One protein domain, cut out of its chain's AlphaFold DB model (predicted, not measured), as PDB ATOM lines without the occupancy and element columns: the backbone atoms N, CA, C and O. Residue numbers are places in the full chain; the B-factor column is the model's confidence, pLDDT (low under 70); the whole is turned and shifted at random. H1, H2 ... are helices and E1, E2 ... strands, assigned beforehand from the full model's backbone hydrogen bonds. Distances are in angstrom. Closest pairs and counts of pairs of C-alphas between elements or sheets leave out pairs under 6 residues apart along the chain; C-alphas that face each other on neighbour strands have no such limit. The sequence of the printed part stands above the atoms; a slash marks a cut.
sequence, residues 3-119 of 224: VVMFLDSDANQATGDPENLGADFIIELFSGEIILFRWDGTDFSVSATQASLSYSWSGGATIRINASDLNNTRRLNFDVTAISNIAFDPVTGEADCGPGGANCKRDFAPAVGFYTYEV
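AT A GLANCE: This is residues 3 to 119 of the 224 residues of an uncharacterized protein of Actinobacteria bacterium RBG_16_68_12 (UniProt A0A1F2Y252). A strongly twisted, branched sheet of eight strands makes the body, with E1 and E2 in its middle, the hairpin E5 and E6 over one face, and the loop of residues 17 to 21 towards the opposite face. On one side of E1 the chain folds back and forth as E2, E3 and E4; on the other side E7 and E8 follow one another, edged by E10 and E9, and the loop of residues 85 to 104 reaches far out at one end. The printed part has 117 residues with ten named strands and one named helix, in the order E1 to E6, H1, E7 to E10; neighbour strands are antiparallel. The class is mostly strand, though under half of the residues, 52, are in named elements. The whole is compact, with a radius of gyration of the C-alphas of 14.5 A and spans of 41 by 30 by 26 A.

HOW THE PARTS SIT: E1, residues 3 to 8, begins a meander, each strand the antiparallel neighbour of the one before, with E2, residues 25 to 30, E3, residues 33 to 39, and E4, residues 44 to 46. Within hydrogen-bond range are N 5 and O 27 of the hairpin E1 and E2, 2.9 A, N 28 and O 35 of E2 and E3, 2.9 A, and N 38 and O 45 of E3 and E4, 2.8 A. The hairpin of E5, residues 54 to 57, and E6, residues 61 to 64, has N 56 and O 62 at 2.9 A; the closest C-alphas of E3 and E5 are those of Ile 34 and Ser 54, 7.0 A apart. H1, residues 67 to 70, too short for an O i to N i+4 pair, only grazes the branched sheet. E7, residues 75 to 78, runs on into E8, residues 80 to 84, at 29 degrees. Both lie on the other side of E1 from E2, with N 8 and O 77 at 2.9 A and N 81 and O 4 at 2.8 A. E8 and E9, residues 105 to 109, form a hairpin, with N 82 and O 107 at 2.9 A. E7 and E10, residues 115 to 118, have N 76 and O 117 at 2.9 A.

IN THESE COORDINATES: E1 begins at C-alpha 3, (138.500, 155.485, 176.176), and is 16.6 A long. E2 is 15.9 A, E3 19.7 A, E8 13.1 A and E9 13.6 A long. E10 ends at C-alpha 118, (150.956, 161.048, 193.545).

THE WHOLE: The C-alphas farthest apart are those of Val 91 and Glu 118, 44.2 A. The printed part has no cut. The links E1 to E2 and E8 to E9 are long; in the latter, residues 87 to 88 pair antiparallel with residues 95 to 96. Mean pLDDT of the printed part is 91.5; residues 98 to 101 are under 70.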
ATOM      1  N   VAL A   3     137.657 155.678 174.997       94.94
ATOM      2  CA  VAL A   3     138.500 155.485 176.176       94.94
ATOM      3  C   VAL A   3     137.660 155.870 177.382       94.94
ATOM      4  O   VAL A   3     137.152 156.984 177.428       94.94
ATOM      5  N   VAL A   4     137.514 154.953 178.332       95.50
ATOM      6  CA  VAL A   4     136.823 155.184 179.605       95.50
ATOM      7  C   VAL A   4     137.848 155.037 180.719       95.50
ATOM      8  O   VAL A   4     138.666 154.120 180.676       95.50
ATOM      9  N   MET A   5     137.836 155.945 181.683       97.25
ATOM     10  CA  MET A   5     138.725 155.912 182.840       97.25
ATOM     11  C   MET A   5     137.897 156.085 184.101       97.25
ATOM     12  O   MET A   5     137.193 157.088 184.207       97.25
ATOM     13  N   PHE A   6     138.032 155.174 185.058       97.81
ATOM     14  CA  PHE A   6     137.545 155.358 186.420       97.81
ATOM     15  C   PHE A   6     138.656 155.962 187.271       97.81
ATOM     16  O   PHE A   6     139.807 155.531 187.199       97.81
ATOM     17  N   LEU A   7     138.329 157.005 188.032       97.69
ATOM     18  CA  LEU A   7     139.280 157.768 188.833       97.69
ATOM     19  C   LEU A   7     138.819 157.786 190.292       97.69
ATOM     20  O   LEU A   7     137.820 158.422 190.615       97.69
ATOM     21  N   ASP A   8     139.596 157.171 191.175       97.31
ATOM     22  CA  ASP A   8     139.544 157.392 192.622       97.31
ATOM     23  C   ASP A   8     140.535 158.529 192.947       97.31
ATOM     24  O   ASP A   8     141.761 158.411 192.812       97.31
ATOM     25  N   SER A   9     139.974 159.700 193.245       95.44
ATOM     26  CA  SER A   9     140.678 160.982 193.316       95.44
ATOM     27  C   SER A   9     141.156 161.332 194.721       95.44
ATOM     28  O   SER A   9     141.951 162.262 194.886       95.44
ATOM     29  N   ASP A  10     140.702 160.612 195.740       93.75
ATOM     30  CA  ASP A  10     141.126 160.796 197.127       93.75
ATOM     31  C   ASP A  10     141.882 159.578 197.699       93.75
ATOM     32  O   ASP A  10     142.466 159.668 198.787       93.75
ATOM     33  N   ALA A  11     142.009 158.507 196.907       92.75
ATOM     34  CA  ALA A  11     142.599 157.225 197.271       92.75
ATOM     35  C   ALA A  11     141.848 156.528 198.416       92.75
ATOM     36  O   ALA A  11     142.474 155.901 199.282       92.75
ATOM     37  N   ASN A  12     140.524 156.670 198.443       92.62
ATOM     38  CA  ASN A  12     139.650 156.102 199.453       92.62
ATOM     39  C   ASN A  12     138.467 155.377 198.802       92.62
ATOM     40  O   ASN A  12     137.470 155.968 198.413       92.62
ATOM     41  N   GLN A  13     138.513 154.043 198.803       93.25
ATOM     42  CA  GLN A  13     137.470 153.257 198.141       93.25
ATOM     43  C   GLN A  13     136.069 153.381 198.779       93.25
ATOM     44  O   GLN A  13     135.099 152.865 198.236       93.25
ATOM     45  N   ALA A  14     135.956 154.019 199.949       94.06
ATOM     46  CA  ALA A  14     134.698 154.182 200.672       94.06
ATOM     47  C   ALA A  14     133.917 155.459 200.307       94.06
ATOM     48  O   ALA A  14     132.807 155.635 200.811       94.06
ATOM     49  N   THR A  15     134.490 156.375 199.520       92.62
ATOM     50  CA  THR A  15     133.886 157.687 199.207       92.62
ATOM     51  C   THR A  15     133.281 157.767 197.807       92.62
ATOM     52  O   THR A  15     132.318 158.514 197.626       92.62
ATOM     53  N   GLY A  16     133.791 156.982 196.856       94.75
ATOM     54  CA  GLY A  16     133.249 156.876 195.502       94.75
ATOM     55  C   GLY A  16     132.295 155.696 195.298       94.75
ATOM     56  O   GLY A  16     131.678 155.188 196.237       94.75
ATOM     57  N   ASP A  17     132.186 155.254 194.048       96.88
ATOM     58  CA  ASP A  17     131.339 154.132 193.648       96.88
ATOM     59  C   ASP A  17     131.857 152.783 194.200       96.88
ATOM     60  O   ASP A  17     132.945 152.338 193.809       96.88
ATOM     61  N   PRO A  18     131.093 152.084 195.064       94.50
ATOM     62  CA  PRO A  18     131.516 150.815 195.654       94.50
ATOM     63  C   PRO A  18     131.684 149.675 194.637       94.50
ATOM     64  O   PRO A  18     132.415 148.725 194.923       94.50
ATOM     65  N   GLU A  19     131.042 149.739 193.467       93.44
ATOM     66  CA  GLU A  19     131.167 148.713 192.424       93.44
ATOM     67  C   GLU A  19     132.413 148.914 191.551       93.44
ATOM     68  O   GLU A  19     132.933 147.954 190.978       93.44
ATOM     69  N   ASN A  20     132.947 150.137 191.514       92.50
ATOM     70  CA  ASN A  20     134.090 150.522 190.688       92.50
ATOM     71  C   ASN A  20     135.264 151.025 191.537       92.50
ATOM     72  O   ASN A  20     135.872 152.056 191.252       92.50
ATOM     73  N   LEU A  21     135.597 150.263 192.587       93.62
ATOM     74  CA  LEU A  21     136.773 150.479 193.446       93.62
ATOM     75  C   LEU A  21     136.828 151.883 194.076       93.62
ATOM     76  O   LEU A  21     137.911 152.420 194.303       93.62
ATOM     77  N   GLY A  22     135.664 152.467 194.361       95.38
ATOM     78  CA  GLY A  22     135.504 153.805 194.916       95.38
ATOM     79  C   GLY A  22     135.864 154.927 193.956       95.38
ATOM     80  O   GLY A  22     136.366 155.957 194.390       95.38
ATOM     81  N   ALA A  23     135.626 154.748 192.658       97.38
ATOM     82  CA  ALA A  23     135.793 155.822 191.692       97.38
ATOM     83  C   ALA A  23     134.902 157.027 192.040       97.38
ATOM     84  O   ALA A  23     133.685 156.908 192.166       97.38
ATOM     85  N   ASP A  24     135.513 158.203 192.158       97.50
ATOM     86  CA  ASP A  24     134.827 159.482 192.345       97.50
ATOM     87  C   ASP A  24     134.390 160.092 191.008       97.50
ATOM     88  O   ASP A  24     133.431 160.864 190.939       97.50
ATOM     89  N   PHE A  25     135.139 159.797 189.942       97.88
ATOM     90  CA  PHE A  25     134.941 160.377 188.622       97.88
ATOM     91  C   PHE A  25     135.094 159.337 187.515       97.88
ATOM     92  O   PHE A  25     135.862 158.382 187.640       97.88
ATOM     93  N   ILE A  26     134.432 159.601 186.389       98.00
ATOM     94  CA  ILE A  26     134.670 158.916 185.119       98.00
ATOM     95  C   ILE A  26     135.104 159.950 184.090       98.00
ATOM     96  O   ILE A  26     134.467 160.994 183.952       98.00
ATOM     97  N   ILE A  27     136.167 159.663 183.344       98.06
ATOM     98  CA  ILE A  27     136.462 160.383 182.103       98.06
ATOM     99  C   ILE A  27     136.093 159.479 180.939       98.06
ATOM    100  O   ILE A  27     136.650 158.391 180.791       98.06
ATOM    101  N   GLU A  28     135.201 159.960 180.084       96.19
ATOM    102  CA  GLU A  28     134.828 159.289 178.848       96.19
ATOM    103  C   GLU A  28     135.292 160.119 177.656       96.19
ATOM    104  O   GLU A  28     134.942 161.287 177.522       96.19
ATOM    105  N   LEU A  29     136.092 159.509 176.784       95.50
ATOM    106  CA  LEU A  29     136.441 160.030 175.468       95.50
ATOM    107  C   LEU A  29     135.765 159.152 174.419       95.50
ATOM    108  O   LEU A  29     136.218 158.035 174.153       95.50
ATOM    109  N   PHE A  30     134.719 159.672 173.790       90.94
ATOM    110  CA  PHE A  30     133.906 158.949 172.823       90.94
ATOM    111  C   PHE A  30     133.590 159.818 171.610       90.94
ATOM    112  O   PHE A  30     133.220 160.976 171.743       90.94
ATOM    113  N   SER A  31     133.774 159.279 170.401       86.44
ATOM    114  CA  SER A  31     133.466 159.985 169.140       86.44
ATOM    115  C   SER A  31     134.061 161.402 169.010       86.44
ATOM    116  O   SER A  31     133.535 162.241 168.287       86.44
ATOM    117  N   GLY A  32     135.206 161.655 169.656       87.69
ATOM    118  CA  GLY A  32     135.883 162.957 169.640       87.69
ATOM    119  C   GLY A  32     135.368 163.962 170.675       87.69
ATOM    120  O   GLY A  32     135.834 165.098 170.710       87.69
ATOM    121  N   GLU A  33     134.448 163.546 171.535       92.50
ATOM    122  CA  GLU A  33     133.986 164.304 172.689       92.50
ATOM    123  C   GLU A  33     134.622 163.738 173.958       92.50
ATOM    124  O   GLU A  33     134.790 162.525 174.078       92.50
ATOM    125  N   ILE A  34     135.021 164.615 174.882       96.25
ATOM    126  CA  ILE A  34     135.530 164.218 176.194       96.25
ATOM    127  C   ILE A  34     134.647 164.815 177.284       96.25
ATOM    128  O   ILE A  34     134.419 166.023 177.295       96.25
ATOM    129  N   ILE A  35     134.168 163.968 178.188       97.19
ATOM    130  CA  ILE A  35     133.248 164.346 179.260       97.19
ATOM    131  C   ILE A  35     133.799 163.826 180.584       97.19
ATOM    132  O   ILE A  35     134.346 162.724 180.658       97.19
ATOM    133  N   LEU A  36     133.668 164.640 181.629       98.31
ATOM    134  CA  LEU A  36     133.904 164.228 183.009       98.31
ATOM    135  C   LEU A  36     132.560 164.003 183.697       98.31
ATOM    136  O   LEU A  36     131.741 164.921 183.768       98.31
ATOM    137  N   PHE A  37     132.378 162.826 184.274       97.94
ATOM    138  CA  PHE A  37     131.280 162.506 185.175       97.94
ATOM    139  C   PHE A  37     131.789 162.410 186.607       97.94
ATOM    140  O   PHE A  37     132.965 162.130 186.841       97.94
ATOM    141  N   ARG A  38     130.902 162.653 187.566       97.62
ATOM    142  CA  ARG A  38     131.175 162.613 188.997       97.62
ATOM    143  C   ARG A  38     130.136 161.745 189.696       97.62
ATOM    144  O   ARG A  38     128.945 161.895 189.435       97.62
ATOM    145  N   TRP A  39     130.608 160.906 190.608       97.25
ATOM    146  CA  TRP A  39     129.776 160.139 191.522       97.25
ATOM    147  C   TRP A  39     129.029 161.069 192.482       97.25
ATOM    148  O   TRP A  39     129.637 161.920 193.146       97.25
ATOM    149  N   ASP A  40     127.711 160.913 192.564       93.75
ATOM    150  CA  ASP A  40     126.853 161.682 193.471       93.75
ATOM    151  C   ASP A  40     126.379 160.892 194.703       93.75
ATOM    152  O   ASP A  40     125.649 161.428 195.542       93.75
ATOM    153  N   GLY A  41     126.829 159.642 194.846       94.25
ATOM    154  CA  GLY A  41     126.401 158.711 195.890       94.25
ATOM    155  C   GLY A  41     125.452 157.622 195.392       94.25
ATOM    156  O   GLY A  41     125.268 156.633 196.099       94.25
ATOM    157  N   THR A  42     124.862 157.794 194.204       94.56
ATOM    158  CA  THR A  42     123.971 156.800 193.585       94.56
ATOM    159  C   THR A  42     124.319 156.530 192.125       94.56
ATOM    160  O   THR A  42     124.215 155.384 191.698       94.56
ATOM    161  N   ASP A  43     124.711 157.557 191.369       95.62
ATOM    162  CA  ASP A  43     125.062 157.436 189.953       95.62
ATOM    163  C   ASP A  43     126.172 158.429 189.552       95.62
ATOM    164  O   ASP A  43     126.570 159.322 190.311       95.62
ATOM    165  N   PHE A  44     126.690 158.272 188.337       96.44
ATOM    166  CA  PHE A  44     127.600 159.211 187.702       96.44
ATOM    167  C   PHE A  44     126.828 160.227 186.862       96.44
ATOM    168  O   PHE A  44     126.291 159.924 185.800       96.44
ATOM    169  N   SER A  45     126.848 161.483 187.300       96.31
ATOM    170  CA  SER A  45     126.273 162.605 186.555       96.31
ATOM    171  C   SER A  45     127.366 163.498 185.973       96.31
ATOM    172  O   SER A  45     128.503 163.518 186.448       96.31
ATOM    173  N   VAL A  46     127.055 164.238 184.905       96.69
ATOM    174  CA  VAL A  46     128.024 165.138 184.262       96.69
ATOM    175  C   VAL A  46     128.561 166.141 185.286       96.69
ATOM    176  O   VAL A  46     127.807 166.874 185.928       96.69
ATOM    177  N   SER A  47     129.884 166.201 185.424       96.25
ATOM    178  CA  SER A  47     130.542 167.066 186.394       96.25
ATOM    179  C   SER A  47     130.369 168.537 186.021       96.25
ATOM    180  O   SER A  47     130.663 168.966 184.901       96.25
ATOM    181  N   ALA A  48     129.971 169.346 187.002       91.38
ATOM    182  CA  ALA A  48     129.910 170.799 186.857       91.38
ATOM    183  C   ALA A  48     131.306 171.443 186.708       91.38
ATOM    184  O   ALA A  48     131.420 172.574 186.235       91.38
ATOM    185  N   THR A  49     132.375 170.743 187.102       87.94
ATOM    186  CA  THR A  49     133.756 171.245 187.091       87.94
ATOM    187  C   THR A  49     134.605 170.468 186.096       87.94
ATOM    188  O   THR A  49     135.358 169.584 186.482       87.94
ATOM    189  N   GLN A  50     134.483 170.790 184.809       91.69
ATOM    190  CA  GLN A  50     135.259 170.143 183.738       91.69
ATOM    191  C   GLN A  50     135.876 171.133 182.741       91.69
ATOM    192  O   GLN A  50     136.311 170.752 181.658       91.69
ATOM    193  N   ALA A  51     135.933 172.422 183.090       90.81
ATOM    194  CA  ALA A  51     136.384 173.481 182.186       90.81
ATOM    195  C   ALA A  51     137.851 173.334 181.743       90.81
ATOM    196  O   ALA A  51     138.241 173.886 180.716       90.81
ATOM    197  N   SER A  52     138.677 172.621 182.517       94.44
ATOM    198  CA  SER A  52     140.069 172.344 182.150       94.44
ATOM    199  C   SER A  52     140.267 171.029 181.395       94.44
ATOM    200  O   SER A  52     141.377 170.772 180.913       94.44
ATOM    201  N   LEU A  53     139.219 170.205 181.293       97.12
ATOM    202  CA  LEU A  53     139.279 168.919 180.620       97.12
ATOM    203  C   LEU A  53     139.523 169.130 179.129       97.12
ATOM    204  O   LEU A  53     138.809 169.850 178.436       97.12
ATOM    205  N   SER A  54     140.572 168.499 178.626       96.00
ATOM    206  CA  SER A  54     140.911 168.520 177.212       96.00
ATOM    207  C   SER A  54     141.656 167.255 176.830       96.00
ATOM    208  O   SER A  54     142.253 166.578 177.672       96.00
ATOM    209  N   TYR A  55     141.670 166.950 175.538       95.94
ATOM    210  CA  TYR A  55     142.430 165.828 175.019       95.94
ATOM    211  C   TYR A  55     143.174 166.192 173.737       95.94
ATOM    212  O   TYR A  55     142.885 167.174 173.057       95.94
ATOM    213  N   SER A  56     144.176 165.385 173.416       93.88
ATOM    214  CA  SER A  56     144.860 165.406 172.128       93.88
ATOM    215  C   SER A  56     145.191 163.984 171.706       93.88
ATOM    216  O   SER A  56     145.499 163.157 172.565       93.88
ATOM    217  N   TRP A  57     145.201 163.721 170.401       89.12
ATOM    218  CA  TRP A  57     145.545 162.411 169.854       89.12
ATOM    219  C   TRP A  57     146.853 162.475 169.061       89.12
ATOM    220  O   TRP A  57     146.937 163.181 168.059       89.12
ATOM    221  N   SER A  58     147.881 161.744 169.497       86.19
ATOM    222  CA  SER A  58     149.148 161.605 168.759       86.19
ATOM    223  C   SER A  58     149.779 160.247 169.060       86.19
ATOM    224  O   SER A  58     150.508 160.091 170.036       86.19
ATOM    225  N   GLY A  59     149.408 159.227 168.280       84.31
ATOM    226  CA  GLY A  59     149.774 157.827 168.551       84.31
ATOM    227  C   GLY A  59     149.047 157.189 169.748       84.31
ATOM    228  O   GLY A  59     149.197 155.996 169.975       84.31
ATOM    229  N   GLY A  60     148.239 157.965 170.473       85.00
ATOM    230  CA  GLY A  60     147.413 157.565 171.611       85.00
ATOM    231  C   GLY A  60     146.717 158.784 172.229       85.00
ATOM    232  O   GLY A  60     147.028 159.928 171.866       85.00
ATOM    233  N   ALA A  61     145.779 158.546 173.149       90.38
ATOM    234  CA  ALA A  61     145.086 159.607 173.874       90.38
ATOM    235  C   ALA A  61     146.015 160.257 174.910       90.38
ATOM    236  O   ALA A  61     146.630 159.581 175.731       90.38
ATOM    237  N   THR A  62     146.105 161.585 174.898       94.19
ATOM    238  CA  THR A  62     146.645 162.365 176.018       94.19
ATOM    239  C   THR A  62     145.526 163.219 176.583       94.19
ATOM    240  O   THR A  62     145.079 164.150 175.911       94.19
ATOM    241  N   ILE A  63     145.107 162.916 177.807       94.94
ATOM    242  CA  ILE A  63     144.056 163.633 178.532       94.94
ATOM    243  C   ILE A  63     144.711 164.604 179.518       94.94
ATOM    244  O   ILE A  63     145.727 164.290 180.140       94.94
ATOM    245  N   ARG A  64     144.161 165.814 179.617       94.62
ATOM    246  CA  ARG A  64     144.615 166.873 180.522       94.62
ATOM    247  C   ARG A  64     143.424 167.384 181.311       94.62
ATOM    248  O   ARG A  64     142.395 167.693 180.723       94.62
ATOM    249  N   ILE A  65     143.598 167.495 182.620       94.56
ATOM    250  CA  ILE A  65     142.613 168.029 183.558       94.56
ATOM    251  C   ILE A  65     143.356 168.633 184.753       94.56
ATOM    252  O   ILE A  65     144.399 168.122 185.173       94.56
ATOM    253  N   ASN A  66     142.858 169.747 185.281       91.69
ATOM    254  CA  ASN A  66     143.401 170.373 186.479       91.69
ATOM    255  C   ASN A  66     142.943 169.619 187.728       91.69
ATOM    256  O   ASN A  66     141.794 169.204 187.831       91.69
ATOM    257  N   ALA A  67     143.801 169.555 188.746       91.94
ATOM    258  CA  ALA A  67     143.423 168.972 190.034       91.94
ATOM    259  C   ALA A  67     142.204 169.670 190.667       91.94
ATOM    260  O   ALA A  67     141.459 169.027 191.392       91.94
ATOM    261  N   SER A  68     141.971 170.959 190.389       91.88
ATOM    262  CA  SER A  68     140.794 171.699 190.873       91.88
ATOM    263  C   SER A  68     139.465 171.113 190.395       91.88
ATOM    264  O   SER A  68     138.485 171.187 191.128       91.88
ATOM    265  N   ASP A  69     139.452 170.518 189.203       94.62
ATOM    266  CA  ASP A  69     138.273 169.882 188.606       94.62
ATOM    267  C   ASP A  69     138.029 168.482 189.204       94.62
ATOM    268  O   ASP A  69     136.929 167.947 189.112       94.62
ATOM    269  N   LEU A  70     139.039 167.941 189.898       94.25
ATOM    270  CA  LEU A  70     139.056 166.660 190.612       94.25
ATOM    271  C   LEU A  70     139.228 166.878 192.127       94.25
ATOM    272  O   LEU A  70     140.104 166.298 192.771       94.25
ATOM    273  N   ASN A  71     138.459 167.814 192.685       90.69
ATOM    274  CA  ASN A  71     138.416 168.118 194.120       90.69
ATOM    275  C   ASN A  71     139.783 168.443 194.774       90.69
ATOM    276  O   ASN A  71     140.045 168.126 195.932       90.69
ATOM    277  N   ASN A  72     140.671 169.107 194.032       91.12
ATOM    278  CA  ASN A  72     142.038 169.452 194.442       91.12
ATOM    279  C   ASN A  72     142.912 168.253 194.838       91.12
ATOM    280  O   ASN A  72     143.809 168.399 195.677       91.12
ATOM    281  N   THR A  73     142.698 167.104 194.193       92.19
ATOM    282  CA  THR A  73     143.418 165.859 194.464       92.19
ATOM    283  C   THR A  73     144.950 166.010 194.587       92.19
ATOM    284  O   THR A  73     145.614 166.836 193.942       92.19
ATOM    285  N   ARG A  74     145.529 165.188 195.469       91.81
ATOM    286  CA  ARG A  74     146.977 164.953 195.625       91.81
ATOM    287  C   ARG A  74     147.366 163.503 195.343       91.81
ATOM    288  O   ARG A  74     148.553 163.184 195.364       91.81
ATOM    289  N   ARG A  75     146.390 162.634 195.096       92.00
ATOM    290  CA  ARG A  75     146.552 161.198 194.880       92.00
ATOM    291  C   ARG A  75     145.556 160.769 193.827       92.00
ATOM    292  O   ARG A  75     144.389 161.090 193.944       92.00
ATOM    293  N   LEU A  76     146.021 160.068 192.813       93.56
ATOM    294  CA  LEU A  76     145.161 159.645 191.727       93.56
ATOM    295  C   LEU A  76     145.342 158.153 191.522       93.56
ATOM    296  O   LEU A  76     146.423 157.710 191.129       93.56
ATOM    297  N   ASN A  77     144.278 157.414 191.797       97.06
ATOM    298  CA  ASN A  77     144.139 156.033 191.397       97.06
ATOM    299  C   ASN A  77     143.255 155.997 190.153       97.06
ATOM    300  O   ASN A  77     142.203 156.628 190.140       97.06
ATOM    301  N   PHE A  78     143.677 155.306 189.099       97.00
ATOM    302  CA  PHE A  78     142.820 155.156 187.928       97.00
ATOM    303  C   PHE A  78     143.062 153.864 187.160       97.00
ATOM    304  O   PHE A  78     144.166 153.309 187.179       97.00
ATOM    305  N   ASP A  79     142.037 153.434 186.436       96.75
ATOM    306  CA  ASP A  79     142.164 152.513 185.314       96.75
ATOM    307  C   ASP A  79     141.948 153.230 183.978       96.75
ATOM    308  O   ASP A  79     141.605 154.413 183.885       96.75
ATOM    309  N   VAL A  80     142.195 152.485 182.911       96.44
ATOM    310  CA  VAL A  80     141.851 152.860 181.555       96.44
ATOM    311  C   VAL A  80     141.285 151.633 180.863       96.44
ATOM    312  O   VAL A  80     141.937 150.593 180.783       96.44
ATOM    313  N   THR A  81     140.098 151.787 180.294       94.50
ATOM    314  CA  THR A  81     139.493 150.829 179.377       94.50
ATOM    315  C   THR A  81     139.472 151.430 177.976       94.50
ATOM    316  O   THR A  81     138.757 152.395 177.704       94.50
ATOM    317  N   ALA A  82     140.243 150.850 177.059       93.44
ATOM    318  CA  ALA A  82     140.167 151.179 175.641       93.44
ATOM    319  C   ALA A  82     139.125 150.283 174.962       93.44
ATOM    320  O   ALA A  82     139.163 149.061 175.097       93.44
ATOM    321  N   ILE A  83     138.202 150.885 174.211       91.94
ATOM    322  CA  ILE A  83     137.109 150.173 173.542       91.94
ATOM    323  C   ILE A  83     137.161 150.435 172.037       91.94
ATOM    324  O   ILE A  83     137.165 151.574 171.563       91.94
ATOM    325  N   SER A  84     137.175 149.368 171.248       90.19
ATOM    326  CA  SER A  84     137.158 149.416 169.785       90.19
ATOM    327  C   SER A  84     136.071 148.515 169.204       90.19
ATOM    328  O   SER A  84     135.431 147.754 169.929       90.19
ATOM    329  N   ASN A  85     135.848 148.627 167.891       88.75
ATOM    330  CA  ASN A  85     134.809 147.891 167.167       88.75
ATOM    331  C   ASN A  85     133.406 148.051 167.778       88.75
ATOM    332  O   ASN A  85     132.679 147.073 167.865       88.75
ATOM    333  N   ILE A  86     133.081 149.263 168.239       89.00
ATOM    334  CA  ILE A  86     131.822 149.576 168.922       89.00
ATOM    335  C   ILE A  86     130.695 149.540 167.893       89.00
ATOM    336  O   ILE A  86     130.709 150.342 166.955       89.00
ATOM    337  N   ALA A  87     129.764 148.603 168.056       88.12
ATOM    338  CA  ALA A  87     128.507 148.622 167.324       88.12
ATOM    339  C   ALA A  87     127.551 149.643 167.948       88.12
ATOM    340  O   ALA A  87     127.662 149.988 169.124       88.12
ATOM    341  N   PHE A  88     126.612 150.121 167.144       87.00
ATOM    342  CA  PHE A  88     125.584 151.050 167.580       87.00
ATOM    343  C   PHE A  88     124.225 150.461 167.254       87.00
ATOM    344  O   PHE A  88     124.033 149.941 166.148       87.00
ATOM    345  N   ASP A  89     123.300 150.550 168.204       84.31
ATOM    346  CA  ASP A  89     121.913 150.189 167.962       84.31
ATOM    347  C   ASP A  89     121.339 151.130 166.883       84.31
ATOM    348  O   ASP A  89     121.422 152.354 167.018       84.31
ATOM    349  N   PRO A  90     120.784 150.603 165.778       85.06
ATOM    350  CA  PRO A  90     120.323 151.430 164.666       85.06
ATOM    351  C   PRO A  90     119.025 152.200 164.965       85.06
ATOM    352  O   PRO A  90     118.638 153.053 164.167       85.06
ATOM    353  N   VAL A  91     118.334 151.887 166.064       88.94
ATOM    354  CA  VAL A  91     117.078 152.514 166.491       88.94
ATOM    355  C   VAL A  91     117.343 153.608 167.521       88.94
ATOM    356  O   VAL A  91     116.836 154.716 167.358       88.94
ATOM    357  N   THR A  92     118.127 153.325 168.565       86.19
ATOM    358  CA  THR A  92     118.412 154.295 169.639       86.19
ATOM    359  C   THR A  92     119.664 155.126 169.372       86.19
ATOM    360  O   THR A  92     119.788 156.232 169.893       86.19
ATOM    361  N   GLY A  93     120.586 154.628 168.541       82.06
ATOM    362  CA  GLY A  93     121.896 155.241 168.316       82.06
ATOM    363  C   GLY A  93     122.878 155.039 169.474       82.06
ATOM    364  O   GLY A  93     123.965 155.615 169.455       82.06
ATOM    365  N   GLU A  94     122.515 154.240 170.478       81.81
ATOM    366  CA  GLU A  94     123.350 153.964 171.645       81.81
ATOM    367  C   GLU A  94     124.437 152.934 171.319       81.81
ATOM    368  O   GLU A  94     124.287 152.100 170.423       81.81
ATOM    369  N   ALA A  95     125.558 152.989 172.044       82.56
ATOM    370  CA  ALA A  95     126.622 152.006 171.900       82.56
ATOM    371  C   ALA A  95     126.133 150.623 172.370       82.56
ATOM    372  O   ALA A  95     125.892 150.409 173.558       82.56
ATOM    373  N   ASP A  96     126.046 149.668 171.449       82.75
ATOM    374  CA  ASP A  96     125.711 148.282 171.756       82.75
ATOM    375  C   ASP A  96     126.999 147.482 171.943       82.75
ATOM    376  O   ASP A  96     127.623 147.019 170.988       82.75
ATOM    377  N   CYS A  97     127.406 147.310 173.199       80.50
ATOM    378  CA  CYS A  97     128.524 146.431 173.526       80.50
ATOM    379  C   CYS A  97     128.122 144.975 173.797       80.50
ATOM    380  O   CYS A  97     129.031 144.152 173.948       80.50
ATOM    381  N   GLY A  98     126.822 144.654 173.811       64.94
ATOM    382  CA  GLY A  98     126.254 143.334 174.084       64.94
ATOM    383  C   GLY A  98     126.736 142.641 175.378       64.94
ATOM    384  O   GLY A  98     127.723 143.031 176.009       64.94
ATOM    385  N   PRO A  99     126.094 141.537 175.792       61.34
ATOM    386  CA  PRO A  99     126.647 140.660 176.820       61.34
ATOM    387  C   PRO A  99     127.964 140.034 176.328       61.34
ATOM    388  O   PRO A  99     128.045 139.518 175.214       61.34
ATOM    389  N   GLY A 100     129.016 140.070 177.151       61.19
ATOM    390  CA  GLY A 100     130.298 139.417 176.848       61.19
ATOM    391  C   GLY A 100     131.195 140.126 175.819       61.19
ATOM    392  O   GLY A 100     132.189 139.542 175.395       61.19
ATOM    393  N   GLY A 101     130.885 141.363 175.407       62.22
ATOM    394  CA  GLY A 101     131.749 142.143 174.506       62.22
ATOM    395  C   GLY A 101     131.769 141.641 173.057       62.22
ATOM    396  O   GLY A 101     132.738 141.860 172.326       62.22
ATOM    397  N   ALA A 102     130.718 140.948 172.606       71.12
ATOM    398  CA  ALA A 102     130.627 140.482 171.218       71.12
ATOM    399  C   ALA A 102     130.751 141.650 170.218       71.12
ATOM    400  O   ALA A 102     131.469 141.540 169.219       71.12
ATOM    401  N   ASN A 103     130.155 142.790 170.574       82.94
ATOM    402  CA  ASN A 103     130.065 143.996 169.756       82.94
ATOM    403  C   ASN A 103     131.010 145.124 170.217       82.94
ATOM    404  O   ASN A 103     130.896 146.247 169.747       82.94
ATOM    405  N   CYS A 104     131.955 144.830 171.123       90.25
ATOM    406  CA  CYS A 104     132.984 145.762 171.597       90.25
ATOM    407  C   CYS A 104     134.254 145.007 172.007       90.25
ATOM    408  O   CYS A 104     134.217 144.127 172.862       90.25
ATOM    409  N   LYS A 105     135.415 145.386 171.472       90.00
ATOM    410  CA  LYS A 105     136.709 144.863 171.936       90.00
ATOM    411  C   LYS A 105     137.268 145.778 173.012       90.00
ATOM    412  O   LYS A 105     137.482 146.957 172.737       90.00
ATOM    413  N   ARG A 106     137.481 145.229 174.207       90.50
ATOM    414  CA  ARG A 106     137.959 145.953 175.388       90.50
ATOM    415  C   ARG A 106     139.379 145.531 175.732       90.50
ATOM    416  O   ARG A 106     139.686 144.342 175.694       90.50
ATOM    417  N   ASP A 107     140.202 146.508 176.069       92.81
ATOM    418  CA  ASP A 107     141.528 146.316 176.643       92.81
ATOM    419  C   ASP A 107     141.621 147.138 177.929       92.81
ATOM    420  O   ASP A 107     141.200 148.297 177.949       92.81
ATOM    421  N   PHE A 108     142.122 146.520 178.994       93.19
ATOM    422  CA  PHE A 108     142.103 147.061 180.351       93.19
ATOM    423  C   PHE A 108     143.528 147.309 180.835       93.19
ATOM    424  O   PHE A 108     144.399 146.441 180.739       93.19
ATOM    425  N   ALA A 109     143.756 148.490 181.399       95.25
ATOM    426  CA  ALA A 109     145.027 148.868 181.985       95.25
ATOM    427  C   ALA A 109     144.798 149.589 183.329       95.25
ATOM    428  O   ALA A 109     144.266 150.695 183.326       95.25
ATOM    429  N   PRO A 110     145.252 149.032 184.464       95.94
ATOM    430  CA  PRO A 110     145.896 147.723 184.592       95.94
ATOM    431  C   PRO A 110     144.898 146.577 184.344       95.94
ATOM    432  O   PRO A 110     143.695 146.788 184.267       95.94
ATOM    433  N   ALA A 111     145.396 145.341 184.241       92.44
ATOM    434  CA  ALA A 111     144.524 144.174 184.082       92.44
ATOM    435  C   ALA A 111     143.595 143.950 185.294       92.44
ATOM    436  O   ALA A 111     142.535 143.349 185.152       92.44
ATOM    437  N   VAL A 112     144.011 144.402 186.484       89.75
ATOM    438  CA  VAL A 112     143.239 144.351 187.732       89.75
ATOM    439  C   VAL A 112     143.558 145.592 188.564       89.75
ATOM    440  O   VAL A 112     144.733 145.915 188.752       89.75
ATOM    441  N   GLY A 113     142.528 146.232 189.118       92.62
ATOM    442  CA  GLY A 113     142.668 147.351 190.049       92.62
ATOM    443  C   GLY A 113     142.985 148.682 189.370       92.62
ATOM    444  O   GLY A 113     142.661 148.891 188.206       92.62
ATOM    445  N   PHE A 114     143.651 149.571 190.108       95.75
ATOM    446  CA  PHE A 114     144.064 150.891 189.634       95.75
ATOM    447  C   PHE A 114     145.583 151.039 189.613       95.75
ATOM    448  O   PHE A 114     146.300 150.479 190.447       95.75
ATOM    449  N   TYR A 115     146.082 151.848 188.682       96.31
ATOM    450  CA  TYR A 115     147.400 152.442 188.835       96.31
ATOM    451  C   TYR A 115     147.335 153.559 189.872       96.31
ATOM    452  O   TYR A 115     146.472 154.426 189.788       96.31
ATOM    453  N   THR A 116     148.291 153.581 190.798       95.25
ATOM    454  CA  THR A 116     148.368 154.591 191.857       95.25
ATOM    455  C   THR A 116     149.470 155.605 191.586       95.25
ATOM    456  O   THR A 116     150.632 155.246 191.377       95.25
ATOM    457  N   TYR A 117     149.116 156.887 191.665       92.44
ATOM    458  CA  TYR A 117     150.030 158.003 191.463       92.44
ATOM    459  C   TYR A 117     149.877 159.088 192.531       92.44
ATOM    460  O   TYR A 117     148.791 159.372 193.031       92.44
ATOM    461  N   GLU A 118     150.981 159.774 192.827       91.06
ATOM    462  CA  GLU A 118     150.956 161.048 193.545       91.06
ATOM    463  C   GLU A 118     150.817 162.214 192.560       91.06
ATOM    464  O   GLU A 118     151.601 162.352 191.614       91.06
ATOM    465  N   VAL A 119     149.860 163.106 192.819       88.50
ATOM    466  CA  VAL A 119     149.637 164.298 191.996       88.50
ATOM    467  C   VAL A 119     150.494 165.446 192.518       88.50
ATOM    468  O   VAL A 119     150.206 166.088 193.533       88.50
TER     469      VAL A 119